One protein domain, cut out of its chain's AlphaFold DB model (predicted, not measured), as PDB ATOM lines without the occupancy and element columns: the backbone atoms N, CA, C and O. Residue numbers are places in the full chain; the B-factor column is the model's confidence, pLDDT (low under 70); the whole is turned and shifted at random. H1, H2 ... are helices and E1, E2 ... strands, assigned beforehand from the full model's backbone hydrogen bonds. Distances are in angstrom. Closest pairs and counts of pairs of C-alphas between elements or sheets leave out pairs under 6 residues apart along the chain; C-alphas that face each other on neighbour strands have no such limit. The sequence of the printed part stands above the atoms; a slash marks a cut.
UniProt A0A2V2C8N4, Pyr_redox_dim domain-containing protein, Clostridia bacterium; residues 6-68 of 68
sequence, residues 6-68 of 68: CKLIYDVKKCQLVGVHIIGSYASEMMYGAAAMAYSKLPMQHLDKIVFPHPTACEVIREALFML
ATOM      1  N   CYS A   6      22.910  80.007  17.652       93.69
ATOM      2  CA  CYS A   6      22.697  80.063  16.213       93.69
ATOM      3  C   CYS A   6      23.543  78.970  15.553       93.69
ATOM      4  O   CYS A   6      24.741  78.872  15.809       93.69
ATOM      5  N   LYS A   7      22.926  78.133  14.718       94.00
ATOM      6  CA  LYS A   7      23.596  77.077  13.953       94.00
ATOM      7  C   LYS A   7      23.329  77.275  12.469       94.00
ATOM      8  O   LYS A   7      22.178  77.226  12.037       94.00
ATOM      9  N   LEU A   8      24.397  77.415  11.694       93.56
ATOM     10  CA  LEU A   8      24.350  77.473  10.235       93.56
ATOM     11  C   LEU A   8      24.666  76.098   9.636       93.56
ATOM     12  O   LEU A   8      25.471  75.339  10.175       93.56
ATOM     13  N   ILE A   9      24.009  75.767   8.527       93.75
ATOM     14  CA  ILE A   9      24.265  74.561   7.738       93.75
ATOM     15  C   ILE A   9      24.693  75.010   6.348       93.75
ATOM     16  O   ILE A   9      23.937  75.684   5.646       93.75
ATOM     17  N   TYR A  10      25.897  74.613   5.952       91.50
ATOM     18  CA  TYR A  10      26.538  75.054   4.721       91.50
ATOM     19  C   TYR A  10      26.876  73.866   3.817       91.50
ATOM     20  O   TYR A  10      27.381  72.842   4.277       91.50
ATOM     21  N   ASP A  11      26.594  74.000   2.521       92.38
ATOM     22  CA  ASP A  11      27.008  73.040   1.499       92.38
ATOM     23  C   ASP A  11      28.383  73.444   0.962       92.38
ATOM     24  O   ASP A  11      28.508  74.386   0.180       92.38
ATOM     25  N   VAL A  12      29.413  72.698   1.361       89.88
ATOM     26  CA  VAL A  12      30.812  72.956   0.989       89.88
ATOM     27  C   VAL A  12      31.058  72.781  -0.515       89.88
ATOM     28  O   VAL A  12      31.923  73.444  -1.074       89.88
ATOM     29  N   LYS A  13      30.297  71.917  -1.203       90.62
ATOM     30  CA  LYS A  13      30.484  71.674  -2.645       90.62
ATOM     31  C   LYS A  13      29.870  72.783  -3.488       90.62
ATOM     32  O   LYS A  13      30.417  73.136  -4.526       90.62
ATOM     33  N   LYS A  14      28.713  73.293  -3.064       89.06
ATOM     34  CA  LYS A  14      27.994  74.377  -3.752       89.06
ATOM     35  C   LYS A  14      28.344  75.765  -3.219       89.06
ATOM     36  O   LYS A  14      27.860  76.750  -3.763       89.06
ATOM     37  N   CYS A  15      29.155  75.829  -2.168       88.50
ATOM     38  CA  CYS A  15      29.516  77.040  -1.449       88.50
ATOM     39  C   CYS A  15      28.303  77.899  -1.056       88.50
ATOM     40  O   CYS A  15      28.319  79.104  -1.267       88.50
ATOM     41  N   GLN A  16      27.244  77.300  -0.508       90.44
ATOM     42  CA  GLN A  16      26.002  78.026  -0.204       90.44
ATOM     43  C   GLN A  16      25.437  77.663   1.172       90.44
ATOM     44  O   GLN A  16      25.528  76.517   1.624       90.44
ATOM     45  N   LEU A  17      24.779  78.632   1.809       92.19
ATOM     46  CA  LEU A  17      23.986  78.404   3.013       92.19
ATOM     47  C   LEU A  17      22.711  77.624   2.654       92.19
ATOM     48  O   LEU A  17      21.947  78.049   1.790       92.19
ATOM     49  N   VAL A  18      22.473  76.491   3.318       93.44
ATOM     50  CA  VAL A  18      21.318  75.611   3.043       93.44
ATOM     51  C   VAL A  18      20.345  75.485   4.213       93.44
ATOM     52  O   VAL A  18      19.244  74.973   4.031       93.44
ATOM     53  N   GLY A  19      20.715  75.952   5.406       93.19
ATOM     54  CA  GLY A  19      19.823  75.927   6.560       93.19
ATOM     55  C   GLY A  19      20.344  76.733   7.741       93.19
ATOM     56  O   GLY A  19      21.548  76.944   7.877       93.19
ATOM     57  N   VAL A  20      19.423  77.168   8.600       95.00
ATOM     58  CA  VAL A  20      19.708  77.960   9.802       95.00
ATOM     59  C   VAL A  20      18.785  77.512  10.933       95.00
ATOM     60  O   VAL A  20      17.590  77.323  10.719       95.00
ATOM     61  N   HIS A  21      19.331  77.355  12.138       94.81
ATOM     62  CA  HIS A  21      18.569  77.144  13.369       94.81
ATOM     63  C   HIS A  21      18.949  78.210  14.386       94.81
ATOM     64  O   HIS A  21      20.132  78.434  14.630       94.81
ATOM     65  N   ILE A  22      17.948  78.847  14.988       94.81
ATOM     66  CA  ILE A  22      18.141  79.910  15.973       94.81
ATOM     67  C   ILE A  22      17.268  79.589  17.179       94.81
ATOM     68  O   ILE A  22      16.070  79.354  17.032       94.81
ATOM     69  N   ILE A  23      17.874  79.593  18.363       94.31
ATOM     70  CA  ILE A  23      17.183  79.566  19.650       94.31
ATOM     71  C   ILE A  23      17.615  80.811  20.412       94.31
ATOM     72  O   ILE A  23      18.809  81.033  20.595       94.31
ATOM     73  N   GLY A  24      16.654  81.617  20.849       90.44
ATOM     74  CA  GLY A  24      16.911  82.832  21.612       90.44
ATOM     75  C   GLY A  24      15.817  83.875  21.425       90.44
ATOM     76  O   GLY A  24      14.845  83.666  20.695       90.44
ATOM     77  N   SER A  25      15.973  85.011  22.097       89.44
ATOM     78  CA  SER A  25      15.115  86.177  21.885       89.44
ATOM     79  C   SER A  25      15.250  86.693  20.450       89.44
ATOM     80  O   SER A  25      16.340  86.666  19.887       89.44
ATOM     81  N   TYR A  26      14.147  87.178  19.872       90.69
ATOM     82  CA  TYR A  26      14.092  87.736  18.511       90.69
ATOM     83  C   TYR A  26      14.442  86.747  17.380       90.69
ATOM     84  O   TYR A  26      14.789  87.148  16.267       90.69
ATOM     85  N   ALA A  27      14.349  85.438  17.648       92.81
ATOM     86  CA  ALA A  27      14.666  84.402  16.666       92.81
ATOM     87  C   ALA A  27      13.822  84.521  15.387       92.81
ATOM     88  O   ALA A  27      14.342  84.279  14.303       92.81
ATOM     89  N   SER A  28      12.553  84.921  15.489       92.56
ATOM     90  CA  SER A  28      11.656  85.076  14.337       92.56
ATOM     91  C   SER A  28      12.107  86.203  13.403       92.56
ATOM     92  O   SER A  28      12.172  86.021  12.189       92.56
ATOM     93  N   GLU A  29      12.471  87.352  13.966       91.88
ATOM     94  CA  GLU A  29      12.962  88.523  13.241       91.88
ATOM     95  C   GLU A  29      14.317  88.232  12.587       91.88
ATOM     96  O   GLU A  29      14.542  88.559  11.422       91.88
ATOM     97  N   MET A  30      15.203  87.546  13.306       93.12
ATOM     98  CA  MET A  30      16.501  87.115  12.787       93.12
ATOM     99  C   MET A  30      16.366  86.051  11.689       93.12
ATOM    100  O   MET A  30      17.094  86.084  10.692       93.12
ATOM    101  N   MET A  31      15.412  85.125  11.841       94.69
ATOM    102  CA  MET A  31      15.153  84.066  10.867       94.69
ATOM    103  C   MET A  31      14.717  84.633   9.514       94.69
ATOM    104  O   MET A  31      15.053  84.054   8.487       94.69
ATOM    105  N   TYR A  32      14.041  85.786   9.478       92.69
ATOM    106  CA  TYR A  32      13.693  86.455   8.221       92.69
ATOM    107  C   TYR A  32      14.938  86.788   7.379       92.69
ATOM    108  O   TYR A  32      15.014  86.427   6.202       92.69
ATOM    109  N   GLY A  33      15.955  87.408   7.991       90.69
ATOM    110  CA  GLY A  33      17.224  87.703   7.317       90.69
ATOM    111  C   GLY A  33      17.986  86.433   6.928       90.69
ATOM    112  O   GLY A  33      18.491  86.321   5.812       90.69
ATOM    113  N   ALA A  34      18.016  85.440   7.820       92.56
ATOM    114  CA  ALA A  34      18.636  84.140   7.566       92.56
ATOM    115  C   ALA A  34      18.000  83.385   6.387       92.56
ATOM    116  O   ALA A  34      18.710  82.834   5.543       92.56
ATOM    117  N   ALA A  35      16.670  83.400   6.294       93.19
ATOM    118  CA  ALA A  35      15.927  82.802   5.195       93.19
ATOM    119  C   ALA A  35      16.212  83.522   3.870       93.19
ATOM    120  O   ALA A  35      16.430  82.858   2.855       93.19
ATOM    121  N   ALA A  36      16.282  84.858   3.874       91.44
ATOM    122  CA  ALA A  36      16.661  85.630   2.691       91.44
ATOM    123  C   ALA A  36      18.082  85.279   2.211       91.44
ATOM    124  O   ALA A  36      18.295  85.065   1.016       91.44
ATOM    125  N   MET A  37      19.037  85.133   3.136       90.88
ATOM    126  CA  MET A  37      20.401  84.692   2.820       90.88
ATOM    127  C   MET A  37      20.422  83.286   2.210       90.88
ATOM    128  O   MET A  37      21.006  83.102   1.142       90.88
ATOM    129  N   ALA A  38      19.740  82.311   2.817       90.69
ATOM    130  CA  ALA A  38      19.655  80.951   2.279       90.69
ATOM    131  C   ALA A  38      18.978  80.908   0.893       90.69
ATOM    132  O   ALA A  38      19.424  80.192  -0.004       90.69
ATOM    133  N   TYR A  39      17.932  81.715   0.681       91.44
ATOM    134  CA  TYR A  39      17.236  81.804  -0.604       91.44
ATOM    135  C   TYR A  39      18.098  82.431  -1.708       91.44
ATOM    136  O   TYR A  39      18.030  81.999  -2.859       91.44
ATOM    137  N   SER A  40      18.936  83.416  -1.364       89.44
ATOM    138  CA  SER A  40      19.806  84.115  -2.319       89.44
ATOM    139  C   SER A  40      20.845  83.212  -2.990       89.44
ATOM    140  O   SER A  40      21.331  83.551  -4.068       89.44
ATOM    141  N   LYS A  41      21.186  82.070  -2.366       86.81
ATOM    142  CA  LYS A  41      22.236  81.134  -2.812       86.81
ATOM    143  C   LYS A  41      23.575  81.821  -3.106       86.81
ATOM    144  O   LYS A  41      24.343  81.362  -3.950       86.81
ATOM    145  N   LEU A  42      23.843  82.935  -2.429       87.06
ATOM    146  CA  LEU A  42      25.099  83.646  -2.580       87.06
ATOM    147  C   LEU A  42      26.258  82.797  -2.037       87.06
ATOM    148  O   LEU A  42      26.100  82.140  -1.001       87.06
ATOM    149  N   PRO A  43      27.426  82.832  -2.702       84.69
ATOM    150  CA  PRO A  43      28.635  82.252  -2.154       84.69
ATOM    151  C   PRO A  43      29.063  82.978  -0.878       84.69
ATOM    152  O   PRO A  43      28.796  84.170  -0.711       84.69
ATOM    153  N   MET A  44      29.780  82.279   0.004       80.69
ATOM    154  CA  MET A  44      30.214  82.827   1.298       80.69
ATOM    155  C   MET A  44      30.951  84.178   1.180       80.69
ATOM    156  O   MET A  44      30.659  85.097   1.932       80.69
ATOM    157  N   GLN A  45      31.780  84.354   0.146       81.62
ATOM    158  CA  GLN A  45      32.510  85.601  -0.175       81.62
ATOM    159  C   GLN A  45      31.620  86.834  -0.464       81.62
ATOM    160  O   GLN A  45      32.109  87.930  -0.772       81.62
ATOM    161  N   HIS A  46      30.307  86.633  -0.532       84.19
ATOM    162  CA  HIS A  46      29.310  87.690  -0.654       84.19
ATOM    163  C   HIS A  46      28.439  87.806   0.599       84.19
ATOM    164  O   HIS A  46      27.956  88.900   0.883       84.19
ATOM    165  N   LEU A  47      28.253  86.716   1.350       84.19
ATOM    166  CA  LEU A  47      27.509  86.722   2.611       84.19
ATOM    167  C   LEU A  47      28.287  87.434   3.727       84.19
ATOM    168  O   LEU A  47      27.687  88.165   4.509       84.19
ATOM    169  N   ASP A  48      29.613  87.291   3.764       79.31
ATOM    170  CA  ASP A  48      30.507  87.983   4.706       79.31
ATOM    171  C   ASP A  48      30.517  89.516   4.550       79.31
ATOM    172  O   ASP A  48      30.866  90.240   5.482       79.31
ATOM    173  N   LYS A  49      30.087  90.026   3.389       85.38
ATOM    174  CA  LYS A  49      29.953  91.465   3.101       85.38
ATOM    175  C   LYS A  49      28.636  92.068   3.582       85.38
ATOM    176  O   LYS A  49      28.462  93.285   3.490       85.38
ATOM    177  N   ILE A  50      27.697  91.253   4.064       86.88
ATOM    178  CA  ILE A  50      26.431  91.751   4.602       86.88
ATOM    179  C   ILE A  50      26.715  92.486   5.913       86.88
ATOM    180  O   ILE A  50      27.174  91.905   6.897       86.88
ATOM    181  N   VAL A  51      26.421  93.786   5.925       86.69
ATOM    182  CA  VAL A  51      26.578  94.623   7.115       86.69
ATOM    183  C   VAL A  51      25.356  94.452   8.008       86.69
ATOM    184  O   VAL A  51      24.241  94.821   7.638       86.69
ATOM    185  N   PHE A  52      25.580  93.911   9.202       88.00
ATOM    186  CA  PHE A  52      24.575  93.871  10.258       88.00
ATOM    187  C   PHE A  52      24.657  95.154  11.094       88.00
ATOM    188  O   PHE A  52      25.767  95.592  11.408       88.00
ATOM    189  N   PRO A  53      23.519  95.775  11.458       88.00
ATOM    190  CA  PRO A  53      23.533  96.946  12.325       88.00
ATOM    191  C   PRO A  53      24.164  96.617  13.684       88.00
ATOM    192  O   PRO A  53      23.969  95.519  14.209       88.00
ATOM    193  N   HIS A  54      24.871  97.585  14.266       89.75
ATOM    194  CA  HIS A  54      25.505  97.451  15.576       89.75
ATOM    195  C   HIS A  54      24.939  98.478  16.576       89.75
ATOM    196  O   HIS A  54      24.799  99.646  16.194       89.75
ATOM    197  N   PRO A  55      24.663  98.099  17.843       90.19
ATOM    198  CA  PRO A  55      24.669  96.737  18.401       90.19
ATOM    199  C   PRO A  55      23.330  96.015  18.166       90.19
ATOM    200  O   PRO A  55      22.271  96.583  18.443       90.19
ATOM    201  N   THR A  56      23.341  94.765  17.681       89.94
ATOM    202  CA  THR A  56      22.093  93.990  17.489       89.94
ATOM    203  C   THR A  56      22.232  92.490  17.744       89.94
ATOM    204  O   THR A  56      23.282  91.890  17.543       89.94
ATOM    205  N   ALA A  57      21.119  91.839  18.106       88.50
ATOM    206  CA  ALA A  57      21.054  90.378  18.236       88.50
ATOM    207  C   ALA A  57      21.381  89.642  16.919       88.50
ATOM    208  O   ALA A  57      21.917  88.535  16.943       88.50
ATOM    209  N   CYS A  58      21.118  90.267  15.765       87.81
ATOM    210  CA  CYS A  58      21.427  89.706  14.448       87.81
ATOM    211  C   CYS A  58      22.932  89.507  14.207       87.81
ATOM    212  O   CYS A  58      23.298  88.698  13.352       87.81
ATOM    213  N   GLU A  59      23.806  90.182  14.962       90.44
ATOM    214  CA  GLU A  59      25.261  90.019  14.851       90.44
ATOM    215  C   GLU A  59      25.714  88.572  15.087       90.44
ATOM    216  O   GLU A  59      26.714  88.156  14.509       90.44
ATOM    217  N   VAL A  60      24.951  87.755  15.828       91.56
ATOM    218  CA  VAL A  60      25.274  86.327  16.007       91.56
ATOM    219  C   VAL A  60      25.259  85.545  14.688       91.56
ATOM    220  O   VAL A  60      25.996  84.575  14.546       91.56
ATOM    221  N   ILE A  61      24.447  85.951  13.702       90.94
ATOM    222  CA  ILE A  61      24.450  85.310  12.381       90.94
ATOM    223  C   ILE A  61      25.727  85.682  11.627       90.94
ATOM    224  O   ILE A  61      26.332  84.815  10.999       90.94
ATOM    225  N   ARG A  62      26.169  86.943  11.731       89.69
ATOM    226  CA  ARG A  62      27.447  87.402  11.170       89.69
ATOM    227  C   ARG A  62      28.616  86.627  11.770       89.69
ATOM    228  O   ARG A  62      29.445  86.113  11.031       89.69
ATOM    229  N   GLU A  63      28.670  86.531  13.094       90.25
ATOM    230  CA  GLU A  63      29.716  85.780  13.796       90.25
ATOM    231  C   GLU A  63      29.708  84.302  13.395       90.25
ATOM    232  O   GLU A  63      30.755  83.748  13.076       90.25
ATOM    233  N   ALA A  64      28.530  83.678  13.304       90.44
ATOM    234  CA  ALA A  64      28.421  82.298  12.842       90.44
ATOM    235  C   ALA A  64      28.889  82.119  11.386       90.44
ATOM    236  O   ALA A  64      29.496  81.097  11.080       90.44
ATOM    237  N   LEU A  65      28.643  83.093  10.498       89.00
ATOM    238  CA  LEU A  65      29.162  83.078   9.124       89.00
ATOM    239  C   LEU A  65      30.694  83.130   9.108       89.00
ATOM    240  O   LEU A  65      31.303  82.379   8.360       89.00
ATOM    241  N   PHE A  66      31.323  83.956   9.950       87.12
ATOM    242  CA  PHE A  66      32.788  84.045  10.048       87.12
ATOM    243  C   PHE A  66      33.463  82.785  10.614       87.12
ATOM    244  O   PHE A  66      34.678  82.644  10.488       87.12
ATOM    245  N   MET A  67      32.700  81.882  11.233       87.06
ATOM    246  CA  MET A  67      33.197  80.600  11.747       87.06
ATOM    247  C   MET A  67      33.101  79.444  10.732       87.06
ATOM    248  O   MET A  67      33.536  78.338  11.061       87.06
ATOM    249  N   LEU A  68      32.508  79.665   9.550       81.12
ATOM    250  CA  LEU A  68      32.399  78.679   8.460       81.12
ATOM    251  C   LEU A  68      33.644  78.679   7.564       81.12
ATOM    252  O   LEU A  68      34.031  77.563   7.143       81.12
TER     253      LEU A  68
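What this domain is: This is residues 6 to 68 of the 68 residues of the protein "Pyr_redox_dim domain-containing protein" of Clostridia bacterium (UniProt A0A2V2C8N4). A two-stranded antiparallel hairpin, E1 and E2, has two helices on one side of it: the long H1 runs back alongside E2, and the shorter H3 packs on E1, so that hairpin, H1 and H3 make a triangle. The very short H2 sits near the end of H1, and from it the long loop of residues 48 to 58 runs back to the beginning of H3, which lies between much of this loop and the hairpin. The printed part has 63 residues, with two named strands and three named helices in the order E1, E2, H1, H2, H3; the class is mixed, helices and strands, with 40 residues in named elements. The whole is compact, with a radius of gyration of the C-alphas of 10.9 A, and its outline is elongated, spanning 32 by 20 by 19 A.

How they stand to each other: E1, residues 6 to 11, and E2, residues 16 to 23, are antiparallel neighbours and form a hairpin, with 163 degrees between their directions. N 7 and O 21 are within hydrogen-bond range at 2.8 A, and so are N 18 and O 9 at 2.9 A. The C-alphas of Cys 6 and Ile 22 face each other at 4.6 A. H1, residues 27 to 40, has 9 pairs of C-alphas within 8 A with E2; the closest are those of Leu 17 and Ala 38, 5.1 A apart. H1 and E1 are near each other, with 6 pairs of C-alphas within 10 A. H2, residues 44 to 47, is close to H1 but not clearly touching; the closest C-alphas are those of Met 37 and Leu 47, 7.4 A apart. H2 has 2 pairs of C-alphas within 8 A with E2, the closest being those of Gln 16 and Met 44 at 6.6 A, while H2 and E1 are apart. H3, residues 59 to 66, has 6 pairs of C-alphas within 8 A with E1, the closest being those of Cys 6 and Ile 61 at 6.7 A. H3 and E2 are apart. H3 is close to H1 but not clearly touching, with the closest C-alphas, those of Ala 34 and Ile 61, 7.6 A apart; the two run the same way at a steep tilt of 36 degrees, only just steep. H3 is also close to H2 but not clearly touching, with the closest C-alphas, those of Leu 47 and Leu 65, 7.6 A apart. Every O i to N i+4 pair is within hydrogen-bond range in H3, and 9 of 10 are in H1; H2 is too short for such a pair.

Where its parts are: E1 begins at C-alpha 6, at (22.697, 80.063, 16.213), and measures 16.9 A from Cys 6 to Asp 11. E2 runs 21.8 A from Gln 16 to Ile 23. H1 begins at C-alpha 27, at (14.666, 84.402, 16.666), and is 19.7 A long, from Ala 27 to Ser 40. H2, from Met 44 to Leu 47, is four residues. H3 runs 10.7 A from Glu 59 to Phe 66, where the C-alpha stands at (32.788, 84.045, 10.048).

The domain as a whole: The two C-alphas farthest apart are those of Lys 13 and Pro 55, at 33.2 A. The printed part has no cut and ends at Leu 68, the chain's last residue. The links from E1 to E2, from E2 to H1 and from H1 to H2 are tight; the link from H2 to H3, with 11 residues, is long. The mean pLDDT of the printed part is 89.9, and no printed residue is under 70.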